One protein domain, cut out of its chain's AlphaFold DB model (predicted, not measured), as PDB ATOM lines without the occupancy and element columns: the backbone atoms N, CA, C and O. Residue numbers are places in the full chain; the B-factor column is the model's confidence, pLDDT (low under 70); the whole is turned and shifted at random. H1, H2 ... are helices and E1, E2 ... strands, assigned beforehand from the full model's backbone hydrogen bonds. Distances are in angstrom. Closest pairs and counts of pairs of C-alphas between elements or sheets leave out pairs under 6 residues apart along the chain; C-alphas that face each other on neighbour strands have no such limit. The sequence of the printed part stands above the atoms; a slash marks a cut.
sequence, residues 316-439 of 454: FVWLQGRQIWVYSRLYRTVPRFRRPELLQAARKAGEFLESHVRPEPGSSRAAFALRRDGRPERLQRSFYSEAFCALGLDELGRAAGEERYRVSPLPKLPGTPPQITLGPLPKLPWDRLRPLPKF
ATOM      1  N   PHE A 316     -10.012 -16.129  75.572       94.62
ATOM      2  CA  PHE A 316      -9.902 -15.209  76.713       94.62
ATOM      3  C   PHE A 316     -10.956 -14.096  76.642       94.62
ATOM      4  O   PHE A 316     -10.894 -13.237  75.761       94.62
ATOM      5  N   VAL A 317     -11.903 -14.072  77.586       93.81
ATOM      6  CA  VAL A 317     -13.080 -13.174  77.572       93.81
ATOM      7  C   VAL A 317     -12.684 -11.697  77.489       93.81
ATOM      8  O   VAL A 317     -13.262 -10.934  76.715       93.81
ATOM      9  N   TRP A 318     -11.648 -11.296  78.228       93.50
ATOM     10  CA  TRP A 318     -11.145  -9.920  78.221       93.50
ATOM     11  C   TRP A 318     -10.546  -9.489  76.868       93.50
ATOM     12  O   TRP A 318     -10.572  -8.300  76.551       93.50
ATOM     13  N   LEU A 319     -10.050 -10.427  76.050       95.44
ATOM     14  CA  LEU A 319      -9.619 -10.159  74.673       95.44
ATOM     15  C   LEU A 319     -10.807 -10.135  73.705       95.44
ATOM     16  O   LEU A 319     -10.860  -9.241  72.862       95.44
ATOM     17  N   GLN A 320     -11.792 -11.027  73.876       95.31
ATOM     18  CA  GLN A 320     -13.034 -11.007  73.088       95.31
ATOM     19  C   GLN A 320     -13.726  -9.640  73.193       95.31
ATOM     20  O   GLN A 320     -13.934  -8.975  72.180       95.31
ATOM     21  N   GLY A 321     -13.993  -9.168  74.417       94.69
ATOM     22  CA  GLY A 321     -14.643  -7.877  74.661       94.69
ATOM     23  C   GLY A 321     -13.878  -6.685  74.068       94.69
ATOM     24  O   GLY A 321     -14.472  -5.804  73.447       94.69
ATOM     25  N   ARG A 322     -12.539  -6.697  74.160       96.19
ATOM     26  CA  ARG A 322     -11.679  -5.690  73.510       96.19
ATOM     27  C   ARG A 322     -11.785  -5.719  71.987       96.19
ATOM     28  O   ARG A 322     -11.869  -4.656  71.379       96.19
ATOM     29  N   GLN A 323     -11.780  -6.894  71.361       96.12
ATOM     30  CA  GLN A 323     -11.818  -7.004  69.901       96.12
ATOM     31  C   GLN A 323     -13.202  -6.648  69.334       96.12
ATOM     32  O   GLN A 323     -13.274  -5.928  68.338       96.12
ATOM     33  N   ILE A 324     -14.285  -7.027  70.029       96.38
ATOM     34  CA  ILE A 324     -15.651  -6.547  69.751       96.38
ATOM     35  C   ILE A 324     -15.694  -5.013  69.810       96.38
ATOM     36  O   ILE A 324     -16.182  -4.385  68.866       96.38
ATOM     37  N   TRP A 325     -15.145  -4.402  70.870       96.38
ATOM     38  CA  TRP A 325     -15.091  -2.942  71.003       96.38
ATOM     39  C   TRP A 325     -14.324  -2.291  69.848       96.38
ATOM     40  O   TRP A 325     -14.835  -1.358  69.232       96.38
ATOM     41  N   VAL A 326     -13.128  -2.793  69.510       96.94
ATOM     42  CA  VAL A 326     -12.308  -2.247  68.413       96.94
ATOM     43  C   VAL A 326     -13.061  -2.309  67.087       96.94
ATOM     44  O   VAL A 326     -13.158  -1.292  66.406       96.94
ATOM     45  N   TYR A 327     -13.632  -3.459  66.722       96.50
ATOM     46  CA  TYR A 327     -14.317  -3.624  65.435       96.50
ATOM     47  C   TYR A 327     -15.556  -2.718  65.353       96.50
ATOM     48  O   TYR A 327     -15.743  -2.002  64.367       96.50
ATOM     49  N   SER A 328     -16.343  -2.664  66.430       96.19
ATOM     50  CA  SER A 328     -17.542  -1.821  66.535       96.19
ATOM     51  C   SER A 328     -17.212  -0.325  66.498       96.19
ATOM     52  O   SER A 328     -17.886   0.452  65.816       96.19
ATOM     53  N   ARG A 329     -16.134   0.093  67.178       96.00
ATOM     54  CA  ARG A 329     -15.667   1.483  67.194       96.00
ATOM     55  C   ARG A 329     -15.110   1.899  65.835       96.00
ATOM     56  O   ARG A 329     -15.475   2.971  65.366       96.00
ATOM     57  N   LEU A 330     -14.286   1.071  65.186       96.38
ATOM     58  CA  LEU A 330     -13.744   1.352  63.848       96.38
ATOM     59  C   LEU A 330     -14.861   1.490  62.805       96.38
ATOM     60  O   LEU A 330     -14.862   2.466  62.058       96.38
ATOM     61  N   TYR A 331     -15.840   0.577  62.816       96.31
ATOM     62  CA  TYR A 331     -17.015   0.628  61.938       96.31
ATOM     63  C   TYR A 331     -17.836   1.918  62.120       96.31
ATOM     64  O   TYR A 331     -18.304   2.505  61.143       96.31
ATOM     65  N   ARG A 332     -17.983   2.395  63.366       95.19
ATOM     66  CA  ARG A 332     -18.691   3.647  63.690       95.19
ATOM     67  C   ARG A 332     -17.910   4.918  63.342       95.19
ATOM     68  O   ARG A 332     -18.539   5.900  62.959       95.19
ATOM     69  N   THR A 333     -16.588   4.949  63.538       94.94
ATOM     70  CA  THR A 333     -15.819   6.214  63.565       94.94
ATOM     71  C   THR A 333     -14.862   6.433  62.397       94.94
ATOM     72  O   THR A 333     -14.436   7.569  62.194       94.94
ATOM     73  N   VAL A 334     -14.517   5.403  61.616       95.75
ATOM     74  CA  VAL A 334     -13.539   5.518  60.521       95.75
ATOM     75  C   VAL A 334     -14.175   5.046  59.205       95.75
ATOM     76  O   VAL A 334     -14.301   3.840  59.007       95.75
ATOM     77  N   PRO A 335     -14.540   5.946  58.265       93.62
ATOM     78  CA  PRO A 335     -15.334   5.591  57.082       93.62
ATOM     79  C   PRO A 335     -14.802   4.407  56.259       93.62
ATOM     80  O   PRO A 335     -15.573   3.519  55.910       93.62
ATOM     81  N   ARG A 336     -13.482   4.313  56.037       94.88
ATOM     82  CA  ARG A 336     -12.845   3.190  55.310       94.88
ATOM     83  C   ARG A 336     -13.012   1.812  55.977       94.88
ATOM     84  O   ARG A 336     -12.777   0.789  55.345       94.88
ATOM     85  N   PHE A 337     -13.341   1.785  57.270       92.62
ATOM     86  CA  PHE A 337     -13.587   0.576  58.057       92.62
ATOM     87  C   PHE A 337     -15.080   0.364  58.346       92.62
ATOM     88  O   PHE A 337     -15.435  -0.552  59.084       92.62
ATOM     89  N   ARG A 338     -15.976   1.142  57.723       94.12
ATOM     90  CA  ARG A 338     -17.430   0.919  57.753       94.12
ATOM     91  C   ARG A 338     -17.838  -0.232  56.814       94.12
ATOM     92  O   ARG A 338     -18.711  -0.094  55.966       94.12
ATOM     93  N   ARG A 339     -17.156  -1.372  56.958       92.19
ATOM     94  CA  ARG A 339     -17.339  -2.601  56.178       92.19
ATOM     95  C   ARG A 339     -18.249  -3.575  56.938       92.19
ATOM     96  O   ARG A 339     -17.992  -3.795  58.129       92.19
ATOM     97  N   PRO A 340     -19.297  -4.148  56.319       93.00
ATOM     98  CA  PRO A 340     -20.243  -5.013  57.023       93.00
ATOM     99  C   PRO A 340     -19.588  -6.254  57.647       93.00
ATOM    100  O   PRO A 340     -20.030  -6.683  58.710       93.00
ATOM    101  N   GLU A 341     -18.504  -6.788  57.081       92.94
ATOM    102  CA  GLU A 341     -17.776  -7.950  57.619       92.94
ATOM    103  C   GLU A 341     -17.245  -7.702  59.039       92.94
ATOM    104  O   GLU A 341     -17.338  -8.584  59.893       92.94
ATOM    105  N   LEU A 342     -16.745  -6.491  59.330       93.00
ATOM    106  CA  LEU A 342     -16.254  -6.123  60.665       93.00
ATOM    107  C   LEU A 342     -17.396  -6.082  61.686       93.00
ATOM    108  O   LEU A 342     -17.248  -6.594  62.798       93.00
ATOM    109  N   LEU A 343     -18.554  -5.535  61.301       94.25
ATOM    110  CA  LEU A 343     -19.742  -5.531  62.153       94.25
ATOM    111  C   LEU A 343     -20.301  -6.950  62.343       94.25
ATOM    112  O   LEU A 343     -20.669  -7.312  63.456       94.25
ATOM    113  N   GLN A 344     -20.333  -7.779  61.296       93.94
ATOM    114  CA  GLN A 344     -20.759  -9.178  61.392       93.94
ATOM    115  C   GLN A 344     -19.828 -10.014  62.280       93.94
ATOM    116  O   GLN A 344     -20.310 -10.841  63.050       93.94
ATOM    117  N   ALA A 345     -18.513  -9.810  62.194       92.88
ATOM    118  CA  ALA A 345     -17.546 -10.480  63.060       92.88
ATOM    119  C   ALA A 345     -17.717 -10.054  64.529       92.88
ATOM    120  O   ALA A 345     -17.726 -10.905  65.416       92.88
ATOM    121  N   ALA A 346     -17.939  -8.758  64.782       94.19
ATOM    122  CA  ALA A 346     -18.232  -8.245  66.119       94.19
ATOM    123  C   ALA A 346     -19.564  -8.782  66.681       94.19
ATOM    124  O   ALA A 346     -19.599  -9.184  67.841       94.19
ATOM    125  N   ARG A 347     -20.627  -8.864  65.861       93.50
ATOM    126  CA  ARG A 347     -21.927  -9.476  66.216       93.50
ATOM    127  C   ARG A 347     -21.770 -10.940  66.636       93.50
ATOM    128  O   ARG A 347     -22.146 -11.284  67.750       93.50
ATOM    129  N   LYS A 348     -21.118 -11.763  65.803       92.94
ATOM    130  CA  LYS A 348     -20.873 -13.197  66.066       92.94
ATOM    131  C   LYS A 348     -20.103 -13.423  67.381       92.94
ATOM    132  O   LYS A 348     -20.433 -14.328  68.143       92.94
ATOM    133  N   ALA A 349     -19.118 -12.569  67.671       92.50
ATOM    134  CA  ALA A 349     -18.375 -12.599  68.932       92.50
ATOM    135  C   ALA A 349     -19.181 -12.064  70.134       92.50
ATOM    136  O   ALA A 349     -19.003 -12.558  71.248       92.50
ATOM    137  N   GLY A 350     -20.083 -11.101  69.919       92.12
ATOM    138  CA  GLY A 350     -21.044 -10.639  70.922       92.12
ATOM    139  C   GLY A 350     -22.008 -11.745  71.337       92.12
ATOM    140  O   GLY A 350     -22.081 -12.069  72.516       92.12
ATOM    141  N   GLU A 351     -22.648 -12.394  70.364       91.62
ATOM    142  CA  GLU A 351     -23.532 -13.556  70.549       91.62
ATOM    143  C   GLU A 351     -22.825 -14.690  71.309       91.62
ATOM    144  O   GLU A 351     -23.370 -15.250  72.258       91.62
ATOM    145  N   PHE A 352     -21.562 -14.972  70.967       91.94
ATOM    146  CA  PHE A 352     -20.746 -15.932  71.708       91.94
ATOM    147  C   PHE A 352     -20.557 -15.544  73.183       91.94
ATOM    148  O   PHE A 352     -20.685 -16.413  74.048       91.94
ATOM    149  N   LEU A 353     -20.277 -14.272  73.493       90.31
ATOM    150  CA  LEU A 353     -20.155 -13.815  74.880       90.31
ATOM    151  C   LEU A 353     -21.501 -13.808  75.614       90.31
ATOM    152  O   LEU A 353     -21.546 -14.278  76.746       90.31
ATOM    153  N   GLU A 354     -22.589 -13.337  75.002       88.06
ATOM    154  CA  GLU A 354     -23.924 -13.346  75.622       88.06
ATOM    155  C   GLU A 354     -24.324 -14.754  76.089       88.06
ATOM    156  O   GLU A 354     -24.819 -14.907  77.208       88.06
ATOM    157  N   SER A 355     -24.045 -15.777  75.271       88.19
ATOM    158  CA  SER A 355     -24.360 -17.178  75.572       88.19
ATOM    159  C   SER A 355     -23.404 -17.858  76.563       88.19
ATOM    160  O   SER A 355     -23.852 -18.715  77.318       88.19
ATOM    161  N   HIS A 356     -22.108 -17.512  76.574       88.81
ATOM    162  CA  HIS A 356     -21.078 -18.317  77.259       88.81
ATOM    163  C   HIS A 356     -20.261 -17.582  78.333       88.81
ATOM    164  O   HIS A 356     -19.497 -18.215  79.056       88.81
ATOM    165  N   VAL A 357     -20.369 -16.253  78.469       86.44
ATOM    166  CA  VAL A 357     -19.489 -15.496  79.383       86.44
ATOM    167  C   VAL A 357     -19.693 -15.854  80.857       86.44
ATOM    168  O   VAL A 357     -18.763 -15.708  81.651       86.44
ATOM    169  N   ARG A 358     -20.888 -16.323  81.236       85.62
ATOM    170  CA  ARG A 358     -21.216 -16.751  82.602       85.62
ATOM    171  C   ARG A 358     -20.988 -18.260  82.717       85.62
ATOM    172  O   ARG A 358     -21.543 -18.989  81.901       85.62
ATOM    173  N   PRO A 359     -20.228 -18.747  83.714       82.88
ATOM    174  CA  PRO A 359     -19.968 -20.179  83.850       82.88
ATOM    175  C   PRO A 359     -21.192 -20.978  84.313       82.88
ATOM    176  O   PRO A 359     -21.273 -22.174  84.059       82.88
ATOM    177  N   GLU A 360     -22.132 -20.314  84.986       78.75
ATOM    178  CA  GLU A 360     -23.359 -20.889  85.534       78.75
ATOM    179  C   GLU A 360     -24.529 -19.923  85.246       78.75
ATOM    180  O   GLU A 360     -24.335 -18.696  85.298       78.75
ATOM    181  N   PRO A 361     -25.748 -20.423  84.971       74.94
ATOM    182  CA  PRO A 361     -26.942 -19.588  84.868       74.94
ATOM    183  C   PRO A 361     -27.140 -18.724  86.120       74.94
ATOM    184  O   PRO A 361     -26.972 -19.183  87.245       74.94
ATOM    185  N   GLY A 362     -27.469 -17.444  85.933       68.44
ATOM    186  CA  GLY A 362     -27.635 -16.489  87.038       68.44
ATOM    187  C   GLY A 362     -26.338 -16.002  87.706       68.44
ATOM    188  O   GLY A 362     -26.401 -15.042  88.474       68.44
ATOM    189  N   SER A 363     -25.166 -16.574  87.392       75.94
ATOM    190  CA  SER A 363     -23.896 -16.165  88.004       75.94
ATOM    191  C   SER A 363     -23.582 -14.684  87.770       75.94
ATOM    192  O   SER A 363     -23.778 -14.145  86.676       75.94
ATOM    193  N   SER A 364     -23.054 -14.026  88.805       72.31
ATOM    194  CA  SER A 364     -22.684 -12.608  88.767       72.31
ATOM    195  C   SER A 364     -21.307 -12.330  88.160       72.31
ATOM    196  O   SER A 364     -20.902 -11.173  88.066       72.31
ATOM    197  N   ARG A 365     -20.581 -13.383  87.767       81.81
ATOM    198  CA  ARG A 365     -19.176 -13.327  87.357       81.81
ATOM    199  C   ARG A 365     -18.978 -13.834  85.939       81.81
ATOM    200  O   ARG A 365     -19.691 -14.724  85.474       81.81
ATOM    201  N   ALA A 366     -17.966 -13.290  85.280       86.50
ATOM    202  CA  ALA A 366     -17.512 -13.755  83.984       86.50
ATOM    203  C   ALA A 366     -16.438 -14.845  84.127       86.50
ATOM    204  O   ALA A 366     -15.657 -14.876  85.083       86.50
ATOM    205  N   ALA A 367     -16.345 -15.716  83.126       89.38
ATOM    206  CA  ALA A 367     -15.166 -16.545  82.935       89.38
ATOM    207  C   ALA A 367     -13.939 -15.686  82.575       89.38
ATOM    208  O   ALA A 367     -14.044 -14.611  81.983       89.38
ATOM    209  N   PHE A 368     -12.742 -16.172  82.900       92.62
ATOM    210  CA  PHE A 368     -11.493 -15.600  82.392       92.62
ATOM    211  C   PHE A 368     -11.162 -16.159  81.004       92.62
ATOM    212  O   PHE A 368     -10.862 -15.406  80.074       92.62
ATOM    213  N   ALA A 369     -11.273 -17.481  80.870       92.62
ATOM    214  CA  ALA A 369     -11.063 -18.213  79.632       92.62
ATOM    215  C   ALA A 369     -12.217 -19.197  79.403       92.62
ATOM    216  O   ALA A 369     -12.592 -19.942  80.314       92.62
ATOM    217  N   LEU A 370     -12.747 -19.184  78.183       92.44
ATOM    218  CA  LEU A 370     -13.639 -20.205  77.642       92.44
ATOM    219  C   LEU A 370     -12.837 -21.078  76.669       92.44
ATOM    220  O   LEU A 370     -11.890 -20.591  76.048       92.44
ATOM    221  N   ARG A 371     -13.220 -22.338  76.488       92.44
ATOM    222  CA  ARG A 371     -12.695 -23.190  75.408       92.44
ATOM    223  C   ARG A 371     -13.350 -22.801  74.072       92.44
ATOM    224  O   ARG A 371     -14.288 -21.998  74.048       92.44
ATOM    225  N   ARG A 372     -12.905 -23.374  72.948       90.31
ATOM    226  CA  ARG A 372     -13.516 -23.129  71.622       90.31
ATOM    227  C   ARG A 372     -15.011 -23.448  71.547       90.31
ATOM    228  O   ARG A 372     -15.715 -22.777  70.799       90.31
ATOM    229  N   ASP A 373     -15.487 -24.425  72.320       88.50
ATOM    230  CA  ASP A 373     -16.906 -24.800  72.436       88.50
ATOM    231  C   ASP A 373     -17.723 -23.872  73.361       88.50
ATOM    232  O   ASP A 373     -18.925 -24.063  73.513       88.50
ATOM    233  N   GLY A 374     -17.089 -22.864  73.970       88.00
ATOM    234  CA  GLY A 374     -17.723 -21.937  74.905       88.00
ATOM    235  C   GLY A 374     -17.790 -22.422  76.355       88.00
ATOM    236  O   GLY A 374     -18.240 -21.663  77.209       88.00
ATOM    237  N   ARG A 375     -17.316 -23.629  76.693       89.88
ATOM    238  CA  ARG A 375     -17.298 -24.081  78.096       89.88
ATOM    239  C   ARG A 375     -16.289 -23.272  78.922       89.88
ATOM    240  O   ARG A 375     -15.186 -23.012  78.434       89.88
ATOM    241  N   PRO A 376     -16.608 -22.889  80.172       90.00
ATOM    242  CA  PRO A 376     -15.673 -22.180  81.039       90.00
ATOM    243  C   PRO A 376     -14.508 -23.089  81.440       90.00
ATOM    244  O   PRO A 376     -14.712 -24.151  82.017       90.00
ATOM    245  N   GLU A 377     -13.276 -22.656  81.168       87.06
ATOM    246  CA  GLU A 377     -12.074 -23.377  81.604       87.06
ATOM    247  C   GLU A 377     -11.492 -22.781  82.890       87.06
ATOM    248  O   GLU A 377     -11.055 -23.505  83.781       87.06
ATOM    249  N   ARG A 378     -11.461 -21.443  83.000       86.44
ATOM    250  CA  ARG A 378     -10.793 -20.748  84.115       86.44
ATOM    251  C   ARG A 378     -11.630 -19.584  84.623       86.44
ATOM    252  O   ARG A 378     -12.074 -18.747  83.836       86.44
ATOM    253  N   LEU A 379     -11.771 -19.484  85.946       86.88
ATOM    254  CA  LEU A 379     -12.426 -18.371  86.642       86.88
ATOM    255  C   LEU A 379     -11.394 -17.589  87.463       86.88
ATOM    256  O   LEU A 379     -10.821 -18.121  88.412       86.88
ATOM    257  N   GLN A 380     -11.173 -16.312  87.145       83.62
ATOM    258  CA  GLN A 380     -10.251 -15.452  87.898       83.62
ATOM    259  C   GLN A 380     -11.015 -14.586  88.910       83.62
ATOM    260  O   GLN A 380     -12.133 -14.145  88.650       83.62
ATOM    261  N   ARG A 381     -10.415 -14.295  90.073       75.75
ATOM    262  CA  ARG A 381     -10.950 -13.338  91.067       75.75
ATOM    263  C   ARG A 381     -10.699 -11.866  90.665       75.75
ATOM    264  O   ARG A 381     -10.319 -11.062  91.505       75.75
ATOM    265  N   SER A 382     -10.846 -11.528  89.383       82.38
ATOM    266  CA  SER A 382     -10.613 -10.180  88.845       82.38
ATOM    267  C   SER A 382     -11.744  -9.773  87.909       82.38
ATOM    268  O   SER A 382     -12.166 -10.582  87.093       82.38
ATOM    269  N   PHE A 383     -12.177  -8.514  88.004       85.62
ATOM    270  CA  PHE A 383     -13.338  -7.959  87.296       85.62
ATOM    271  C   PHE A 383     -13.064  -7.568  85.827       85.62
ATOM    272  O   PHE A 383     -13.907  -6.955  85.168       85.62
ATOM    273  N   TYR A 384     -11.858  -7.835  85.307       88.56
ATOM    274  CA  TYR A 384     -11.473  -7.401  83.960       88.56
ATOM    275  C   TYR A 384     -12.298  -8.073  82.857       88.56
ATOM    276  O   TYR A 384     -12.585  -7.421  81.853       88.56
ATOM    277  N   SER A 385     -12.695  -9.338  83.025       89.94
ATOM    278  CA  SER A 385     -13.549 -10.023  82.049       89.94
ATOM    279  C   SER A 385     -14.916  -9.354  81.944       89.94
ATOM    280  O   SER A 385     -15.358  -9.034  80.844       89.94
ATOM    281  N   GLU A 386     -15.545  -9.080  83.085       89.25
ATOM    282  CA  GLU A 386     -16.826  -8.391  83.213       89.25
ATOM    283  C   GLU A 386     -16.753  -6.993  82.581       89.25
ATOM    284  O   GLU A 386     -17.575  -6.647  81.733       89.25
ATOM    285  N   ALA A 387     -15.722  -6.213  82.927       90.75
ATOM    286  CA  ALA A 387     -15.540  -4.853  82.424       90.75
ATOM    287  C   ALA A 387     -15.308  -4.796  80.903       90.75
ATOM    288  O   ALA A 387     -15.936  -3.988  80.219       90.75
ATOM    289  N   PHE A 388     -14.432  -5.643  80.347       93.25
ATOM    290  CA  PHE A 388     -14.191  -5.656  78.900       93.25
ATOM    291  C   PHE A 388     -15.351  -6.281  78.114       93.25
ATOM    292  O   PHE A 388     -15.597  -5.840  76.992       93.25
ATOM    293  N   CYS A 389     -16.095  -7.231  78.690       91.44
ATOM    294  CA  CYS A 389     -17.333  -7.747  78.100       91.44
ATOM    295  C   CYS A 389     -18.386  -6.632  77.976       91.44
ATOM    296  O   CYS A 389     -18.825  -6.334  76.867       91.44
ATOM    297  N   ALA A 390     -18.705  -5.937  79.075       91.19
ATOM    298  CA  ALA A 390     -19.688  -4.850  79.076       91.19
ATOM    299  C   ALA A 390     -19.308  -3.700  78.122       91.19
ATOM    300  O   ALA A 390     -20.152  -3.218  77.368       91.19
ATOM    301  N   LEU A 391     -18.029  -3.296  78.089       93.56
ATOM    302  CA  LEU A 391     -17.532  -2.284  77.145       93.56
ATOM    303  C   LEU A 391     -17.643  -2.733  75.678       93.56
ATOM    304  O   LEU A 391     -17.964  -1.918  74.812       93.56
ATOM    305  N   GLY A 392     -17.370  -4.010  75.392       94.25
ATOM    306  CA  GLY A 392     -17.507  -4.586  74.054       94.25
ATOM    307  C   GLY A 392     -18.954  -4.586  73.573       94.25
ATOM    308  O   GLY A 392     -19.235  -4.094  72.480       94.25
ATOM    309  N   LEU A 393     -19.870  -5.085  74.404       92.81
ATOM    310  CA  LEU A 393     -21.288  -5.214  74.065       92.81
ATOM    311  C   LEU A 393     -21.995  -3.847  73.945       92.81
ATOM    312  O   LEU A 393     -22.757  -3.648  73.004       92.81
ATOM    313  N   ASP A 394     -21.668  -2.856  74.780       94.06
ATOM    314  CA  ASP A 394     -22.199  -1.486  74.656       94.06
ATOM    315  C   ASP A 394     -21.836  -0.828  73.308       94.06
ATOM    316  O   ASP A 394     -22.708  -0.320  72.594       94.06
ATOM    317  N   GLU A 395     -20.559  -0.867  72.902       94.56
ATOM    318  CA  GLU A 395     -20.152  -0.291  71.612       94.56
ATOM    319  C   GLU A 395     -20.620  -1.145  70.418       94.56
ATOM    320  O   GLU A 395     -20.915  -0.576  69.364       94.56
ATOM    321  N   LEU A 396     -20.805  -2.462  70.591       94.44
ATOM    322  CA  LEU A 396     -21.475  -3.329  69.614       94.44
ATOM    323  C   LEU A 396     -22.945  -2.948  69.428       94.44
ATOM    324  O   LEU A 396     -23.354  -2.716  68.296       94.44
ATOM    325  N   GLY A 397     -23.727  -2.797  70.500       93.94
ATOM    326  CA  GLY A 397     -25.122  -2.353  70.420       93.94
ATOM    327  C   GLY A 397     -25.249  -0.995  69.727       93.94
ATOM    328  O   GLY A 397     -26.100  -0.802  68.858       93.94
ATOM    329  N   ARG A 398     -24.310  -0.077  69.991       92.69
ATOM    330  CA  ARG A 398     -24.199   1.215  69.285       92.69
ATOM    331  C   ARG A 398     -23.782   1.106  67.815       92.69
ATOM    332  O   ARG A 398     -24.038   2.048  67.065       92.69
ATOM    333  N   ALA A 399     -23.077   0.055  67.405       93.00
ATOM    334  CA  ALA A 399     -22.635  -0.148  66.021       93.00
ATOM    335  C   ALA A 399     -23.657  -0.941  65.197       93.00
ATOM    336  O   ALA A 399     -23.823  -0.685  64.007       93.00
ATOM    337  N   ALA A 400     -24.351  -1.872  65.850       91.56
ATOM    338  CA  ALA A 400     -25.389  -2.723  65.295       91.56
ATOM    339  C   ALA A 400     -26.767  -2.046  65.241       91.56
ATOM    340  O   ALA A 400     -27.560  -2.413  64.382       91.56
ATOM    341  N   GLY A 401     -27.042  -1.088  66.137       90.06
ATOM    342  CA  GLY A 401     -28.386  -0.549  66.371       90.06
ATOM    343  C   GLY A 401     -29.247  -1.435  67.283       90.06
ATOM    344  O   GLY A 401     -30.463  -1.286  67.304       90.06
ATOM    345  N   GLU A 402     -28.633  -2.365  68.018       88.25
ATOM    346  CA  GLU A 402     -29.329  -3.418  68.764       88.25
ATOM    347  C   GLU A 402     -29.238  -3.189  70.273       88.25
ATOM    348  O   GLU A 402     -28.179  -3.341  70.885       88.25
ATOM    349  N   GLU A 403     -30.379  -2.853  70.881       82.69
ATOM    350  CA  GLU A 403     -30.483  -2.535  72.312       82.69
ATOM    351  C   GLU A 403     -30.190  -3.742  73.220       82.69
ATOM    352  O   GLU A 403     -29.773  -3.560  74.363       82.69
ATOM    353  N   ARG A 404     -30.326  -4.974  72.698       82.50
ATOM    354  CA  ARG A 404     -30.082  -6.223  73.443       82.50
ATOM    355  C   ARG A 404     -28.704  -6.248  74.116       82.50
ATOM    356  O   ARG A 404     -28.612  -6.596  75.285       82.50
ATOM    357  N   TYR A 405     -27.677  -5.745  73.425       80.12
ATOM    358  CA  TYR A 405     -26.299  -5.693  73.919       80.12
ATOM    359  C   TYR A 405     -26.019  -4.540  74.907       80.12
ATOM    360  O   TYR A 405     -24.989  -4.545  75.582       80.12
ATOM    361  N   ARG A 406     -26.891  -3.522  74.978       69.62
ATOM    362  CA  ARG A 406     -26.755  -2.373  75.902       69.62
ATOM    363  C   ARG A 406     -27.318  -2.677  77.286       69.62
ATOM    364  O   ARG A 406     -26.816  -2.161  78.287       69.62
ATOM    365  N   VAL A 407     -28.333  -3.538  77.356       57.50
ATOM    366  CA  VAL A 407     -28.741  -4.176  78.608       57.50
ATOM    367  C   VAL A 407     -27.649  -5.176  78.971       57.50
ATOM    368  O   VAL A 407     -27.598  -6.266  78.416       57.50
ATOM    369  N   SER A 408     -26.745  -4.791  79.877       53.75
ATOM    370  CA  SER A 408     -25.598  -5.634  80.233       53.75
ATOM    371  C   SER A 408     -26.058  -7.050  80.611       53.75
ATOM    372  O   SER A 408     -26.776  -7.200  81.605       53.75
ATOM    373  N   PRO A 409     -25.611  -8.111  79.910       53.03
ATOM    374  CA  PRO A 409     -25.495  -9.402  80.564       53.03
ATOM    375  C   PRO A 409     -24.505  -9.248  81.729       53.03
ATOM    376  O   PRO A 409     -23.612  -8.401  81.677       53.03
ATOM    377  N   LEU A 410     -24.652 -10.094  82.753       56.28
ATOM    378  CA  LEU A 410     -24.115  -9.914  84.116       56.28
ATOM    379  C   LEU A 410     -24.933  -8.895  84.951       56.28
ATOM    380  O   LEU A 410     -25.292  -7.831  84.450       56.28
ATOM    381  N   PRO A 411     -25.224  -9.184  86.235       48.16
ATOM    382  CA  PRO A 411     -25.816  -8.219  87.160       48.16
ATOM    383  C   PRO A 411     -24.921  -6.991  87.363       48.16
ATOM    384  O   PRO A 411     -23.695  -7.075  87.275       48.16
ATOM    385  N   LYS A 412     -25.529  -5.857  87.733       49.38
ATOM    386  CA  LYS A 412     -24.790  -4.658  88.158       49.38
ATOM    387  C   LYS A 412     -23.880  -5.019  89.339       49.38
ATOM    388  O   LYS A 412     -24.363  -5.518  90.354       49.38
ATOM    389  N   LEU A 413     -22.572  -4.796  89.187       46.44
ATOM    390  CA  LEU A 413     -21.556  -5.243  90.147       46.44
ATOM    391  C   LEU A 413     -21.850  -4.697  91.561       46.44
ATOM    392  O   LEU A 413     -22.055  -3.486  91.702       46.44
ATOM    393  N   PRO A 414     -21.836  -5.531  92.619       34.78
ATOM    394  CA  PRO A 414     -22.046  -5.056  93.984       34.78
ATOM    395  C   PRO A 414     -20.948  -4.052  94.361       34.78
ATOM    396  O   PRO A 414     -19.762  -4.307  94.161       34.78
ATOM    397  N   GLY A 415     -21.350  -2.888  94.874       43.97
ATOM    398  CA  GLY A 415     -20.447  -1.761  95.130       43.97
ATOM    399  C   GLY A 415     -20.301  -0.769  93.968       43.97
ATOM    400  O   GLY A 415     -19.686   0.279  94.154       43.97
ATOM    401  N   THR A 416     -20.905  -1.019  92.799       38.34
ATOM    402  CA  THR A 416     -21.159   0.076  91.847       38.34
ATOM    403  C   THR A 416     -22.286   0.970  92.375       38.34
ATOM    404  O   THR A 416     -23.249   0.459  92.951       38.34
ATOM    405  N   PRO A 417     -22.187   2.307  92.232       29.12
ATOM    406  CA  PRO A 417     -23.253   3.208  92.659       29.12
ATOM    407  C   PRO A 417     -24.539   2.932  91.858       29.12
ATOM    408  O   PRO A 417     -24.456   2.434  90.731       29.12
ATOM    409  N   PRO A 418     -25.732   3.297  92.372       29.02
ATOM    410  CA  PRO A 418     -27.030   2.892  91.810       29.02
ATOM    411  C   PRO A 418     -27.380   3.453  90.411       29.02
ATOM    412  O   PRO A 418     -28.515   3.321  89.963       29.02
ATOM    413  N   GLN A 419     -26.411   4.009  89.676       33.25
ATOM    414  CA  GLN A 419     -26.478   4.208  88.228       33.25
ATOM    415  C   GLN A 419     -25.196   3.734  87.513       33.25
ATOM    416  O   GLN A 419     -24.430   4.531  86.982       33.25
ATOM    417  N   ILE A 420     -25.027   2.413  87.387       34.56
ATOM    418  CA  ILE A 420     -24.582   1.830  86.106       34.56
ATOM    419  C   ILE A 420     -25.786   1.157  85.440       34.56
ATOM    420  O   ILE A 420     -25.876  -0.055  85.272       34.56
ATOM    421  N   THR A 421     -26.774   1.980  85.101       29.41
ATOM    422  CA  THR A 421     -27.488   1.788  83.836       29.41
ATOM    423  C   THR A 421     -26.613   2.448  82.777       29.41
ATOM    424  O   THR A 421     -26.186   3.582  82.992       29.41
ATOM    425  N   LEU A 422     -26.351   1.786  81.648       34.50
ATOM    426  CA  LEU A 422     -25.685   2.418  80.504       34.50
ATOM    427  C   LEU A 422     -26.663   3.333  79.748       34.50
ATOM    428  O   LEU A 422     -26.958   3.147  78.572       34.50
ATOM    429  N   GLY A 423     -27.110   4.390  80.434       31.02
ATOM    430  CA  GLY A 423     -27.393   5.644  79.745       31.02
ATOM    431  C   GLY A 423     -26.143   6.086  78.965       31.02
ATOM    432  O   GLY A 423     -25.040   5.612  79.267       31.02
ATOM    433  N   PRO A 424     -26.283   6.955  77.948       29.12
ATOM    434  CA  PRO A 424     -25.197   7.286  77.023       29.12
ATOM    435  C   PRO A 424     -23.923   7.643  77.796       29.12
ATOM    436  O   PRO A 424     -23.938   8.615  78.553       29.12
ATOM    437  N   LEU A 425     -22.868   6.819  77.633       32.97
ATOM    438  CA  LEU A 425     -21.676   6.823  78.496       32.97
ATOM    439  C   LEU A 425     -21.246   8.268  78.790       32.97
ATOM    440  O   LEU A 425     -21.004   9.006  77.829       32.97
ATOM    441  N   PRO A 426     -21.162   8.693  80.069       31.31
ATOM    442  CA  PRO A 426     -20.923  10.089  80.420       31.31
ATOM    443  C   PRO A 426     -19.565  10.507  79.859       31.31
ATOM    444  O   PRO A 426     -18.540  10.106  80.410       31.31
ATOM    445  N   LYS A 427     -19.605  11.235  78.724       32.62
ATOM    446  CA  LYS A 427     -18.541  11.340  77.700       32.62
ATOM    447  C   LYS A 427     -17.162  11.080  78.285       32.62
ATOM    448  O   LYS A 427     -16.545  11.995  78.841       32.62
ATOM    449  N   LEU A 428     -16.720   9.822  78.194       38.06
ATOM    450  CA  LEU A 428     -15.466   9.393  78.802       38.06
ATOM    451  C   LEU A 428     -14.342  10.288  78.265       38.06
ATOM    452  O   LEU A 428     -14.430  10.744  77.122       38.06
ATOM    453  N   PRO A 429     -13.258  10.534  79.022       35.09
ATOM    454  CA  PRO A 429     -12.166  11.387  78.549       35.09
ATOM    455  C   PRO A 429     -11.536  10.898  77.230       35.09
ATOM    456  O   PRO A 429     -10.859  11.673  76.568       35.09
ATOM    457  N   TRP A 430     -11.832   9.669  76.794       44.34
ATOM    458  CA  TRP A 430     -11.583   9.136  75.452       44.34
ATOM    459  C   TRP A 430     -12.281   9.907  74.314       44.34
ATOM    460  O   TRP A 430     -11.654  10.140  73.287       44.34
ATOM    461  N   ASP A 431     -13.517  10.385  74.504       41.06
ATOM    462  CA  ASP A 431     -14.210  11.298  73.572       41.06
ATOM    463  C   ASP A 431     -13.702  12.755  73.690       41.06
ATOM    464  O   ASP A 431     -14.092  13.622  72.908       41.06
ATOM    465  N   ARG A 432     -12.836  13.036  74.679       42.53
ATOM    466  CA  ARG A 432     -12.080  14.293  74.841       42.53
ATOM    467  C   ARG A 432     -10.581  14.142  74.562       42.53
ATOM    468  O   ARG A 432      -9.842  15.116  74.726       42.53
ATOM    469  N   LEU A 433     -10.112  12.972  74.118       38.81
ATOM    470  CA  LEU A 433      -8.811  12.911  73.465       38.81
ATOM    471  C   LEU A 433      -8.883  13.869  72.277       38.81
ATOM    472  O   LEU A 433      -9.850  13.844  71.511       38.81
ATOM    473  N   ARG A 434      -7.857  14.713  72.116       39.00
ATOM    474  CA  ARG A 434      -7.688  15.446  70.856       39.00
ATOM    475  C   ARG A 434      -7.746  14.407  69.726       39.00
ATOM    476  O   ARG A 434      -7.201  13.316  69.934       39.00
ATOM    477  N   PRO A 435      -8.358  14.705  68.564       39.38
ATOM    478  CA  PRO A 435      -8.265  13.803  67.423       39.38
ATOM    479  C   PRO A 435      -6.791  13.446  67.230       39.38
ATOM    480  O   PRO A 435      -5.957  14.354  67.157       39.38
ATOM    481  N   LEU A 436      -6.476  12.142  67.250       42.91
ATOM    482  CA  LEU A 436      -5.100  11.658  67.118       42.91
ATOM    483  C   LEU A 436      -4.471  12.382  65.923       42.91
ATOM    484  O   LEU A 436      -5.117  12.405  64.867       42.91
ATOM    485  N   PRO A 437      -3.299  13.030  66.093       40.69
ATOM    486  CA  PRO A 437      -2.763  13.980  65.119       40.69
ATOM    487  C   PRO A 437      -2.747  13.302  63.757       40.69
ATOM    488  O   PRO A 437      -2.068  12.284  63.630       40.69
ATOM    489  N   LYS A 438      -3.593  13.804  62.832       39.44
ATOM    490  CA  LYS A 438      -4.162  13.038  61.703       39.44
ATOM    491  C   LYS A 438      -3.132  12.057  61.160       39.44
ATOM    492  O   LYS A 438      -2.231  12.477  60.437       39.44
ATOM    493  N   PHE A 439      -3.250  10.782  61.540       40.81
ATOM    494  CA  PHE A 439      -2.293   9.782  61.085       40.81
ATOM    495  C   PHE A 439      -2.405   9.769  59.559       40.81
ATOM    496  O   PHE A 439      -3.523   9.572  59.073       40.81
TER     497      PHE A 439
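AT A GLANCE: This is residues 316 to 439 of the 454 residues of an uncharacterized protein of Taeniopygia guttata (UniProt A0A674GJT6). Three long helices, H1, H2 and H3, form a small up-and-down bundle, with a head of loops and the short strand E1 at the end where H2 ends and H1 and H3 begin. After H3 a long unnamed stretch runs out toward the head and folds back, and residues 426 to 439, holding the short H4, stick out as a tail. The printed part has 124 residues, with four named helices and one named strand in the order H1, H2, E1, H3, H4; it is mostly helix, though under half of the residues are in named elements. It is compact, with a radius of gyration of the C-alphas of 14.9 A and spans of 44 by 34 by 25 A.

HOW THE PARTS SIT: H1, residues 317 to 333, and H2, residues 340 to 356, form a helical hairpin at a shallow tilt of 31 degrees, opposite ways; their closest C-alphas, of Ile 324 and Ala 346, are 4.8 A apart. E1, residues 376 to 378, pairs with no named strand, but residues 369 to 370 pair with it, antiparallel. H3, residues 384 to 400, touches H1 at a shallow tilt of 28 degrees, the same way, closest at the C-alphas of Trp 325 and Gly 392, 4.2 A. H3 touches H2 at a steep tilt of 43 degrees, opposite ways, closest at the C-alphas of Gly 350 and Leu 393, 6.3 A. H4, residues 429 to 432, touches no helix. In H1, H2 and H3 every O i to N i+4 pair is within hydrogen-bond range; H4 is too short for such a pair.

IN THESE COORDINATES: H1 begins at C-alpha 317 (-13.080, -13.174, 77.572) and is 24.1 A long, H2 24.2 A. H3 is 23.7 A long and ends at C-alpha 400 (-25.389, -2.723, 65.295).

THE WHOLE: The C-alphas farthest apart, of Pro 361 and Lys 438, are 46.0 A apart. The printed part has no cut; the links H2 to E1 and H3 to H4 are long. The model's pLDDT is under 70 at residue 362 and residues 406 to 439.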